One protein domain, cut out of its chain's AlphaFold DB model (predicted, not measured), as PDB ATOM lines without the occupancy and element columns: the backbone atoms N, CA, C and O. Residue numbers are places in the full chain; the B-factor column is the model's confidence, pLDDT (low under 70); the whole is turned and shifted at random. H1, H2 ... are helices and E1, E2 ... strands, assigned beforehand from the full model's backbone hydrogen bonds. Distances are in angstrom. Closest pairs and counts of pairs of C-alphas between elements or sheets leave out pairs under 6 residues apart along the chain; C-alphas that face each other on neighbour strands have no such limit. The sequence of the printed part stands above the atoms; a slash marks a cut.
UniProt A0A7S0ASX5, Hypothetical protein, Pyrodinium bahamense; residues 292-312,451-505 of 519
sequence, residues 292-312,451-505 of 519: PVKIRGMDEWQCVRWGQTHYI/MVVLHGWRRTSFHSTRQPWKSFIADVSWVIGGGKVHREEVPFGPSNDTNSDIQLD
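Overview. This is residues 292 to 312 and 451 to 505 of the 519 residues of the protein "Hypothetical protein" of Pyrodinium bahamense (UniProt A0A7S0ASX5). A small, two-layer sandwich: a strongly twisted sheet of four strands, with long E4 and E5 inside it, is partly covered on one face by a smaller sheet of three short strands, whose strands cross those of the first at 50 degrees. The short helix H1 sits at one end of the long strands, and the links 460 to 467 and 480 to 485, at opposite ends, make the longest axis. The 76 printed residues run E1 E2 E3 E4 H1 E5 E6 E7; the sheets, E3 E4 E5 E6 and E2 E1 E7 in order, are both antiparallel, and the class is mostly strand. The whole is compact, with a radius of gyration of the C-alphas of 12.4 A, and elongated, spanning 39 by 25 by 19 A.

Arrangement. In the larger sheet, E4, residues 451 to 459, and E5, residues 472 to 479, are antiparallel at 163 degrees, with N 453 and O 477 within hydrogen-bond range at 2.8 A. E6, residues 486 to 491, forms a hairpin with E5, with N 474 and O 490 at 2.8 A. The other edge strand, E3, residues 309 to 311, is antiparallel to E4, with N 310 and O 452 at 2.9 A. In the smaller sheet, E1, residues 292 to 295, and E2, residues 302 to 304, form a hairpin, with N 293 and O 302 at 2.8 A. E7, residues 502 to 504, is antiparallel to E1 at 167 degrees, with N 503 and O 294 at 2.8 A. Between the sheets, the closest C-alphas of E6 and E7 are those of Val 490 and Gln 503, 7.0 A; E1 and E5 are apart. H1, residues 468 to 471, only grazes the larger sheet, with its residues 469 to 471; it is too short for an O i to N i+4 pair, and its one O i to N i+3 pair is within range.

Along the chain. E4 is 24.8 A from first to last C-alpha, E5 22.8 A, E6 15.6 A and E1 10.1 A; E7 is 7.0 A, E3 6.3 A, E2 6.2 A and H1 5.7 A. C-alpha 451, where E4 begins, is at (-18.571, 18.077, 13.051). E1 begins at C-alpha 292, (-13.412, 7.107, 19.936), and E7 ends at C-alpha 504, (-9.530, 6.065, 15.557).

Size, cuts and confidence. The C-alphas farthest apart are those of Thr 465 and Gly 482, 40.4 A. Residues 313 to 450 are not printed, and C-alphas 312 and 451 are 5.5 A apart across this cut. Of the links printed whole, none is long. Mean pLDDT of the printed part is 88.9; residue 463 is under 70.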
ATOM      1  N   PRO A 292     -14.293   6.033  19.505       92.25
ATOM      2  CA  PRO A 292     -13.412   7.107  19.936       92.25
ATOM      3  C   PRO A 292     -12.631   7.666  18.745       92.25
ATOM      4  O   PRO A 292     -11.899   6.941  18.066       92.25
ATOM      5  N   VAL A 293     -12.777   8.965  18.511       92.56
ATOM      6  CA  VAL A 293     -12.122   9.712  17.441       92.56
ATOM      7  C   VAL A 293     -11.312  10.844  18.057       92.56
ATOM      8  O   VAL A 293     -11.860  11.672  18.783       92.56
ATOM      9  N   LYS A 294     -10.018  10.911  17.754       91.06
ATOM     10  CA  LYS A 294      -9.173  12.061  18.083       91.06
ATOM     11  C   LYS A 294      -8.845  12.799  16.805       91.06
ATOM     12  O   LYS A 294      -8.356  12.188  15.863       91.06
ATOM     13  N   ILE A 295      -9.089  14.101  16.772       90.00
ATOM     14  CA  ILE A 295      -8.723  14.932  15.627       90.00
ATOM     15  C   ILE A 295      -7.588  15.856  16.062       90.00
ATOM     16  O   ILE A 295      -7.550  16.345  17.191       90.00
ATOM     17  N   ARG A 296      -6.623  16.066  15.176       85.56
ATOM     18  CA  ARG A 296      -5.425  16.855  15.429       85.56
ATOM     19  C   ARG A 296      -5.785  18.292  15.798       85.56
ATOM     20  O   ARG A 296      -6.636  18.931  15.174       85.56
ATOM     21  N   GLY A 297      -5.092  18.806  16.808       75.62
ATOM     22  CA  GLY A 297      -5.350  20.128  17.375       75.62
ATOM     23  C   GLY A 297      -6.514  20.161  18.369       75.62
ATOM     24  O   GLY A 297      -6.833  21.237  18.857       75.62
ATOM     25  N   MET A 298      -7.126  19.015  18.682       79.00
ATOM     26  CA  MET A 298      -7.988  18.856  19.851       79.00
ATOM     27  C   MET A 298      -7.345  17.884  20.835       79.00
ATOM     28  O   MET A 298      -6.868  16.809  20.459       79.00
ATOM     29  N   ASP A 299      -7.338  18.264  22.109       74.88
ATOM     30  CA  ASP A 299      -6.778  17.423  23.171       74.88
ATOM     31  C   ASP A 299      -7.750  16.327  23.613       74.88
ATOM     32  O   ASP A 299      -7.341  15.325  24.204       74.88
ATOM     33  N   GLU A 300      -9.027  16.477  23.264       81.44
ATOM     34  CA  GLU A 300     -10.105  15.602  23.696       81.44
ATOM     35  C   GLU A 300     -10.498  14.561  22.644       81.44
ATOM     36  O   GLU A 300     -10.555  14.820  21.439       81.44
ATOM     37  N   TRP A 301     -10.832  13.368  23.132       87.12
ATOM     38  CA  TRP A 301     -11.424  12.303  22.330       87.12
ATOM     39  C   TRP A 301     -12.933  12.496  22.211       87.12
ATOM     40  O   TRP A 301     -13.622  12.646  23.219       87.12
ATOM     41  N   GLN A 302     -13.435  12.417  20.984       90.69
ATOM     42  CA  GLN A 302     -14.850  12.505  20.642       90.69
ATOM     43  C   GLN A 302     -15.452  11.108  20.474       90.69
ATOM     44  O   GLN A 302     -14.780  10.183  20.023       90.69
ATOM     45  N   CYS A 303     -16.730  10.947  20.811       92.06
ATOM     46  CA  CYS A 303     -17.439   9.671  20.721       92.06
ATOM     47  C   CYS A 303     -18.438   9.695  19.564       92.06
ATOM     48  O   CYS A 303     -19.534  10.227  19.704       92.06
ATOM     49  N   VAL A 304     -18.082   9.091  18.429       93.12
ATOM     50  CA  VAL A 304     -18.830   9.247  17.171       93.12
ATOM     51  C   VAL A 304     -19.530   7.951  16.773       93.12
ATOM     52  O   VAL A 304     -18.923   6.880  16.718       93.12
ATOM     53  N   ARG A 305     -20.830   8.021  16.477       94.00
ATOM     54  CA  ARG A 305     -21.601   6.869  15.988       94.00
ATOM     55  C   ARG A 305     -21.550   6.789  14.463       94.00
ATOM     56  O   ARG A 305     -21.674   7.797  13.776       94.00
ATOM     57  N   TRP A 306     -21.415   5.573  13.935       93.75
ATOM     58  CA  TRP A 306     -21.566   5.283  12.504       93.75
ATOM     59  C   TRP A 306     -22.846   5.885  11.916       93.75
ATOM     60  O   TRP A 306     -23.928   5.751  12.488       93.75
ATOM     61  N   GLY A 307     -22.708   6.543  10.767       93.31
ATOM     62  CA  GLY A 307     -23.805   7.153  10.017       93.31
ATOM     63  C   GLY A 307     -24.447   8.377  10.676       93.31
ATOM     64  O   GLY A 307     -25.376   8.936  10.097       93.31
ATOM     65  N   GLN A 308     -23.985   8.802  11.857       94.62
ATOM     66  CA  GLN A 308     -24.501   9.973  12.564       94.62
ATOM     67  C   GLN A 308     -23.485  11.113  12.525       94.62
ATOM     68  O   GLN A 308     -22.281  10.893  12.661       94.62
ATOM     69  N   THR A 309     -23.988  12.335  12.355       95.06
ATOM     70  CA  THR A 309     -23.184  13.547  12.515       95.06
ATOM     71  C   THR A 309     -23.003  13.823  13.997       95.06
ATOM     72  O   THR A 309     -23.984  14.016  14.715       95.06
ATOM     73  N   HIS A 310     -21.755  13.823  14.455       94.94
ATOM     74  CA  HIS A 310     -21.399  14.227  15.809       94.94
ATOM     75  C   HIS A 310     -20.870  15.654  15.775       94.94
ATOM     76  O   HIS A 310     -19.831  15.907  15.163       94.94
ATOM     77  N   TYR A 311     -21.591  16.567  16.417       93.50
ATOM     78  CA  TYR A 311     -21.150  17.945  16.593       93.50
ATOM     79  C   TYR A 311     -20.161  18.014  17.751       93.50
ATOM     80  O   TYR A 311     -20.427  17.532  18.854       93.50
ATOM     81  N   ILE A 312     -18.988  18.564  17.481       90.94
ATOM     82  CA  ILE A 312     -17.891  18.610  18.441       90.94
ATOM     83  C   ILE A 312     -18.160  19.771  19.382       90.94
ATOM     84  O   ILE A 312     -18.412  20.876  18.930       90.94
ATOM     85  N   MET A 451     -17.911  19.367  13.128       94.50
ATOM     86  CA  MET A 451     -18.571  18.077  13.051       94.50
ATOM     87  C   MET A 451     -17.636  16.989  12.576       94.50
ATOM     88  O   MET A 451     -16.681  17.227  11.842       94.50
ATOM     89  N   VAL A 452     -17.962  15.764  12.953       95.75
ATOM     90  CA  VAL A 452     -17.316  14.558  12.457       95.75
ATOM     91  C   VAL A 452     -18.378  13.510  12.148       95.75
ATOM     92  O   VAL A 452     -19.335  13.319  12.899       95.75
ATOM     93  N   VAL A 453     -18.222  12.845  11.009       96.31
ATOM     94  CA  VAL A 453     -19.132  11.820  10.506       96.31
ATOM     95  C   VAL A 453     -18.323  10.593  10.125       96.31
ATOM     96  O   VAL A 453     -17.407  10.651   9.305       96.31
ATOM     97  N   LEU A 454     -18.705   9.451  10.687       96.00
ATOM     98  CA  LEU A 454     -18.172   8.153  10.300       96.00
ATOM     99  C   LEU A 454     -19.113   7.517   9.273       96.00
ATOM    100  O   LEU A 454     -20.161   6.985   9.639       96.00
ATOM    101  N   HIS A 455     -18.771   7.584   7.985       94.94
ATOM    102  CA  HIS A 455     -19.653   7.123   6.905       94.94
ATOM    103  C   HIS A 455     -19.773   5.601   6.842       94.94
ATOM    104  O   HIS A 455     -20.833   5.069   6.525       94.94
ATOM    105  N   GLY A 456     -18.686   4.900   7.143       93.62
ATOM    106  CA  GLY A 456     -18.632   3.449   7.114       93.62
ATOM    107  C   GLY A 456     -17.199   2.957   7.178       93.62
ATOM    108  O   GLY A 456     -16.262   3.731   7.363       93.62
ATOM    109  N   TRP A 457     -17.018   1.657   7.017       94.31
ATOM    110  CA  TRP A 457     -15.703   1.040   7.055       94.31
ATOM    111  C   TRP A 457     -15.604  -0.081   6.031       94.31
ATOM    112  O   TRP A 457     -16.601  -0.690   5.637       94.31
ATOM    113  N   ARG A 458     -14.376  -0.372   5.610       92.62
ATOM    114  CA  ARG A 458     -14.068  -1.495   4.727       92.62
ATOM    115  C   ARG A 458     -12.837  -2.241   5.207       92.62
ATOM    116  O   ARG A 458     -11.966  -1.696   5.882       92.62
ATOM    117  N   ARG A 459     -12.759  -3.513   4.837       90.88
ATOM    118  CA  ARG A 459     -11.602  -4.366   5.112       90.88
ATOM    119  C   ARG A 459     -10.551  -4.181   4.014       90.88
ATOM    120  O   ARG A 459     -10.893  -4.251   2.837       90.88
ATOM    121  N   THR A 460      -9.288  -3.972   4.377       89.62
ATOM    122  CA  THR A 460      -8.189  -3.730   3.422       89.62
ATOM    123  C   THR A 460      -7.318  -4.954   3.176       89.62
ATOM    124  O   THR A 460      -6.977  -5.224   2.030       89.62
ATOM    125  N   SER A 461      -6.949  -5.718   4.213       85.31
ATOM    126  CA  SER A 461      -6.107  -6.920   4.060       85.31
ATOM    127  C   SER A 461      -6.071  -7.804   5.316       85.31
ATOM    128  O   SER A 461      -6.365  -7.355   6.415       85.31
ATOM    129  N   PHE A 462      -5.705  -9.085   5.195       74.88
ATOM    130  CA  PHE A 462      -5.560  -9.977   6.354       74.88
ATOM    131  C   PHE A 462      -4.264  -9.664   7.120       74.88
ATOM    132  O   PHE A 462      -3.191 -10.151   6.776       74.88
ATOM    133  N   HIS A 463      -4.352  -8.839   8.164       68.56
ATOM    134  CA  HIS A 463      -3.236  -8.547   9.070       68.56
ATOM    135  C   HIS A 463      -3.154  -9.519  10.270       68.56
ATOM    136  O   HIS A 463      -3.975 -10.430  10.448       68.56
ATOM    137  N   SER A 464      -2.100  -9.337  11.077       75.62
ATOM    138  CA  SER A 464      -1.730 -10.111  12.274       75.62
ATOM    139  C   SER A 464      -2.919 -10.548  13.144       75.62
ATOM    140  O   SER A 464      -3.894  -9.818  13.322       75.62
ATOM    141  N   THR A 465      -2.841 -11.753  13.722       76.44
ATOM    142  CA  THR A 465      -3.828 -12.307  14.674       76.44
ATOM    143  C   THR A 465      -3.974 -11.476  15.944       76.44
ATOM    144  O   THR A 465      -5.043 -11.481  16.547       76.44
ATOM    145  N   ARG A 466      -2.932 -10.728  16.322       81.94
ATOM    146  CA  ARG A 466      -2.904  -9.937  17.560       81.94
ATOM    147  C   ARG A 466      -3.604  -8.580  17.453       81.94
ATOM    148  O   ARG A 466      -3.977  -8.026  18.479       81.94
ATOM    149  N   GLN A 467      -3.747  -8.034  16.243       84.25
ATOM    150  CA  GLN A 467      -4.295  -6.690  16.003       84.25
ATOM    151  C   GLN A 467      -5.246  -6.705  14.795       84.25
ATOM    152  O   GLN A 467      -4.948  -6.091  13.768       84.25
ATOM    153  N   PRO A 468      -6.372  -7.443  14.863       83.38
ATOM    154  CA  PRO A 468      -7.293  -7.565  13.733       83.38
ATOM    155  C   PRO A 468      -7.891  -6.225  13.298       83.38
ATOM    156  O   PRO A 468      -8.161  -6.063  12.115       83.38
ATOM    157  N   TRP A 469      -8.054  -5.250  14.196       87.25
ATOM    158  CA  TRP A 469      -8.598  -3.934  13.848       87.25
ATOM    159  C   TRP A 469      -7.779  -3.203  12.775       87.25
ATOM    160  O   TRP A 469      -8.356  -2.526  11.934       87.25
ATOM    161  N   LYS A 470      -6.460  -3.430  12.702       89.44
ATOM    162  CA  LYS A 470      -5.600  -2.854  11.652       89.44
ATOM    163  C   LYS A 470      -5.932  -3.339  10.235       89.44
ATOM    164  O   LYS A 470      -5.400  -2.805   9.272       89.44
ATOM    165  N   SER A 471      -6.769  -4.370  10.094       90.19
ATOM    166  CA  SER A 471      -7.265  -4.829   8.787       90.19
ATOM    167  C   SER A 471      -8.441  -4.022   8.246       90.19
ATOM    168  O   SER A 471      -8.924  -4.318   7.151       90.19
ATOM    169  N   PHE A 472      -8.913  -3.034   9.001       92.44
ATOM    170  CA  PHE A 472     -10.051  -2.210   8.644       92.44
ATOM    171  C   PHE A 472      -9.602  -0.758   8.468       92.44
ATOM    172  O   PHE A 472      -8.653  -0.298   9.109       92.44
ATOM    173  N   ILE A 473     -10.305  -0.044   7.599       94.75
ATOM    174  CA  ILE A 473     -10.210   1.407   7.446       94.75
ATOM    175  C   ILE A 473     -11.623   1.988   7.492       94.75
ATOM    176  O   ILE A 473     -12.568   1.342   7.031       94.75
ATOM    177  N   ALA A 474     -11.762   3.177   8.053       95.69
ATOM    178  CA  ALA A 474     -13.005   3.928   8.127       95.69
ATOM    179  C   ALA A 474     -12.989   5.074   7.115       95.69
ATOM    180  O   ALA A 474     -11.974   5.739   6.971       95.69
ATOM    181  N   ASP A 475     -14.111   5.330   6.455       96.62
ATOM    182  CA  ASP A 475     -14.329   6.552   5.679       96.62
ATOM    183  C   ASP A 475     -14.893   7.620   6.617       96.62
ATOM    184  O   ASP A 475     -16.010   7.483   7.134       96.62
ATOM    185  N   VAL A 476     -14.091   8.647   6.884       97.12
ATOM    186  CA  VAL A 476     -14.398   9.688   7.864       97.12
ATOM    187  C   VAL A 476     -14.428  11.034   7.174       97.12
ATOM    188  O   VAL A 476     -13.513  11.365   6.422       97.12
ATOM    189  N   SER A 477     -15.455  11.831   7.456       96.69
ATOM    190  CA  SER A 477     -15.456  13.254   7.128       96.69
ATOM    191  C   SER A 477     -15.517  14.098   8.388       96.69
ATOM    192  O   SER A 477     -16.134  13.711   9.379       96.69
ATOM    193  N   TRP A 478     -14.843  15.241   8.374       95.25
ATOM    194  CA  TRP A 478     -14.878  16.175   9.487       95.25
ATOM    195  C   TRP A 478     -14.692  17.617   9.023       95.25
ATOM    196  O   TRP A 478     -14.142  17.897   7.955       95.25
ATOM    197  N   VAL A 479     -15.165  18.533   9.855       91.25
ATOM    198  CA  VAL A 479     -14.983  19.978   9.751       91.25
ATOM    199  C   VAL A 479     -14.577  20.456  11.135       91.25
ATOM    200  O   VAL A 479     -15.164  20.021  12.121       91.25
ATOM    201  N   ILE A 480     -13.557  21.309  11.206       87.75
ATOM    202  CA  ILE A 480     -13.205  22.034  12.428       87.75
ATOM    203  C   ILE A 480     -13.142  23.509  12.075       87.75
ATOM    204  O   ILE A 480     -12.457  23.896  11.122       87.75
ATOM    205  N   GLY A 481     -13.865  24.317  12.833       81.62
ATOM    206  CA  GLY A 481     -13.972  25.749  12.680       81.62
ATOM    207  C   GLY A 481     -14.513  26.143  11.314       81.62
ATOM    208  O   GLY A 481     -13.948  27.035  10.701       81.62
ATOM    209  N   GLY A 482     -15.511  25.440  10.775       77.62
ATOM    210  CA  GLY A 482     -16.226  25.793   9.540       77.62
ATOM    211  C   GLY A 482     -15.365  25.937   8.295       77.62
ATOM    212  O   GLY A 482     -15.655  26.759   7.418       77.62
ATOM    213  N   GLY A 483     -14.236  25.233   8.265       76.75
ATOM    214  CA  GLY A 483     -13.331  25.188   7.128       76.75
ATOM    215  C   GLY A 483     -13.862  24.318   5.989       76.75
ATOM    216  O   GLY A 483     -15.059  24.072   5.833       76.75
ATOM    217  N   LYS A 484     -12.943  23.826   5.158       83.94
ATOM    218  CA  LYS A 484     -13.287  22.824   4.145       83.94
ATOM    219  C   LYS A 484     -13.659  21.513   4.836       83.94
ATOM    220  O   LYS A 484     -13.030  21.130   5.815       83.94
ATOM    221  N   VAL A 485     -14.639  20.804   4.281       90.69
ATOM    222  CA  VAL A 485     -14.920  19.425   4.690       90.69
ATOM    223  C   VAL A 485     -13.732  18.560   4.293       90.69
ATOM    224  O   VAL A 485     -13.455  18.381   3.104       90.69
ATOM    225  N   HIS A 486     -13.025  18.045   5.292       93.38
ATOM    226  CA  HIS A 486     -11.996  17.037   5.105       93.38
ATOM    227  C   HIS A 486     -12.670  15.671   5.016       93.38
ATOM    228  O   HIS A 486     -13.658  15.411   5.704       93.38
ATOM    229  N   ARG A 487     -12.160  14.800   4.144       96.62
ATOM    230  CA  ARG A 487     -12.606  13.412   4.034       96.62
ATOM    231  C   ARG A 487     -11.410  12.524   3.752       96.62
ATOM    232  O   ARG A 487     -10.680  12.777   2.796       96.62
ATOM    233  N   GLU A 488     -11.227  11.502   4.572       96.38
ATOM    234  CA  GLU A 488     -10.070  10.614   4.512       96.38
ATOM    235  C   GLU A 488     -10.455   9.181   4.899       96.38
ATOM    236  O   GLU A 488     -11.376   8.953   5.686       96.38
ATOM    237  N   GLU A 489      -9.733   8.207   4.340       96.38
ATOM    238  CA  GLU A 489      -9.793   6.821   4.794       96.38
ATOM    239  C   GLU A 489      -8.783   6.595   5.927       96.38
ATOM    240  O   GLU A 489      -7.573   6.585   5.708       96.38
ATOM    241  N   VAL A 490      -9.281   6.371   7.139       95.44
ATOM    242  CA  VAL A 490      -8.480   6.321   8.364       95.44
ATOM    243  C   VAL A 490      -8.351   4.874   8.845       95.44
ATOM    244  O   VAL A 490      -9.370   4.215   9.075       95.44
ATOM    245  N   PRO A 491      -7.137   4.324   9.016       94.12
ATOM    246  CA  PRO A 491      -6.965   2.991   9.580       94.12
ATOM    247  C   PRO A 491      -7.349   2.964  11.060       94.12
ATOM    248  O   PRO A 491      -7.091   3.914  11.796       94.12
ATOM    249  N   PHE A 492      -7.929   1.853  11.519       92.38
ATOM    250  CA  PHE A 492      -8.230   1.715  12.942       92.38
ATOM    251  C   PHE A 492      -7.004   1.332  13.776       92.38
ATOM    252  O   PHE A 492      -6.156   0.525  13.376       92.38
ATOM    253  N   GLY A 493      -7.025   1.796  15.021       88.12
ATOM    254  CA  GLY A 493      -5.989   1.614  16.021       88.12
ATOM    255  C   GLY A 493      -5.056   2.822  16.103       88.12
ATOM    256  O   GLY A 493      -5.136   3.739  15.287       88.12
ATOM    257  N   PRO A 494      -4.133   2.811  17.075       83.69
ATOM    258  CA  PRO A 494      -3.152   3.874  17.207       83.69
ATOM    259  C   PRO A 494      -2.314   3.966  15.929       83.69
ATOM    260  O   PRO A 494      -1.721   2.975  15.480       83.69
ATOM    261  N   SER A 495      -2.288   5.164  15.348       82.12
ATOM    262  CA  SER A 495      -1.385   5.496  14.255       82.12
ATOM    263  C   SER A 495       0.006   5.742  14.831       82.12
ATOM    264  O   SER A 495       0.164   6.494  15.789       82.12
ATOM    265  N   ASN A 496       1.028   5.121  14.239       82.94
ATOM    266  CA  ASN A 496       2.416   5.498  14.529       82.94
ATOM    267  C   ASN A 496       2.773   6.850  13.894       82.94
ATOM    268  O   ASN A 496       3.822   7.410  14.205       82.94
ATOM    269  N   ASP A 497       1.938   7.341  12.979       82.81
ATOM    270  CA  ASP A 497       2.125   8.632  12.347       82.81
ATOM    271  C   ASP A 497       1.551   9.729  13.244       82.81
ATOM    272  O   ASP A 497       0.338   9.915  13.342       82.81
ATOM    273  N   THR A 498       2.440  10.465  13.907       78.00
ATOM    274  CA  THR A 498       2.086  11.646  14.702       78.00
ATOM    275  C   THR A 498       1.521  12.783  13.849       78.00
ATOM    276  O   THR A 498       0.976  13.733  14.402       78.00
ATOM    277  N   ASN A 499       1.649  12.708  12.518       81.12
ATOM    278  CA  ASN A 499       1.132  13.715  11.598       81.12
ATOM    279  C   ASN A 499      -0.274  13.413  11.073       81.12
ATOM    280  O   ASN A 499      -0.804  14.250  10.346       81.12
ATOM    281  N   SER A 500      -0.884  12.276  11.423       85.00
ATOM    282  CA  SER A 500      -2.258  11.984  11.007       85.00
ATOM    283  C   SER A 500      -3.215  13.032  11.578       85.00
ATOM    284  O   SER A 500      -3.245  13.237  12.796       85.00
ATOM    285  N   ASP A 501      -4.029  13.650  10.725       88.31
ATOM    286  CA  ASP A 501      -4.992  14.668  11.151       88.31
ATOM    287  C   ASP A 501      -6.136  14.084  11.986       88.31
ATOM    288  O   ASP A 501      -6.779  14.811  12.737       88.31
ATOM    289  N   ILE A 502      -6.373  12.777  11.906       92.50
ATOM    290  CA  ILE A 502      -7.429  12.081  12.632       92.50
ATOM    291  C   ILE A 502      -6.981  10.666  13.014       92.50
ATOM    292  O   ILE A 502      -6.247  10.004  12.280       92.50
ATOM    293  N   GLN A 503      -7.406  10.203  14.186       93.50
ATOM    294  CA  GLN A 503      -7.079   8.893  14.739       93.50
ATOM    295  C   GLN A 503      -8.332   8.219  15.296       93.50
ATOM    296  O   GLN A 503      -9.155   8.854  15.956       93.50
ATOM    297  N   LEU A 504      -8.451   6.914  15.054       93.12
ATOM    298  CA  LEU A 504      -9.530   6.065  15.557       93.12
ATOM    299  C   LEU A 504      -8.919   4.987  16.443       93.12
ATOM    300  O   LEU A 504      -8.243   4.096  15.931       93.12
ATOM    301  N   ASP A 505      -9.141   5.030  17.754       89.88
ATOM    302  CA  ASP A 505      -8.522   4.072  18.676       89.88
ATOM    303  C   ASP A 505      -9.540   3.453  19.637       89.88
ATOM    304  O   ASP A 505     -10.087   4.100  20.525       89.88
TER     305      ASP A 505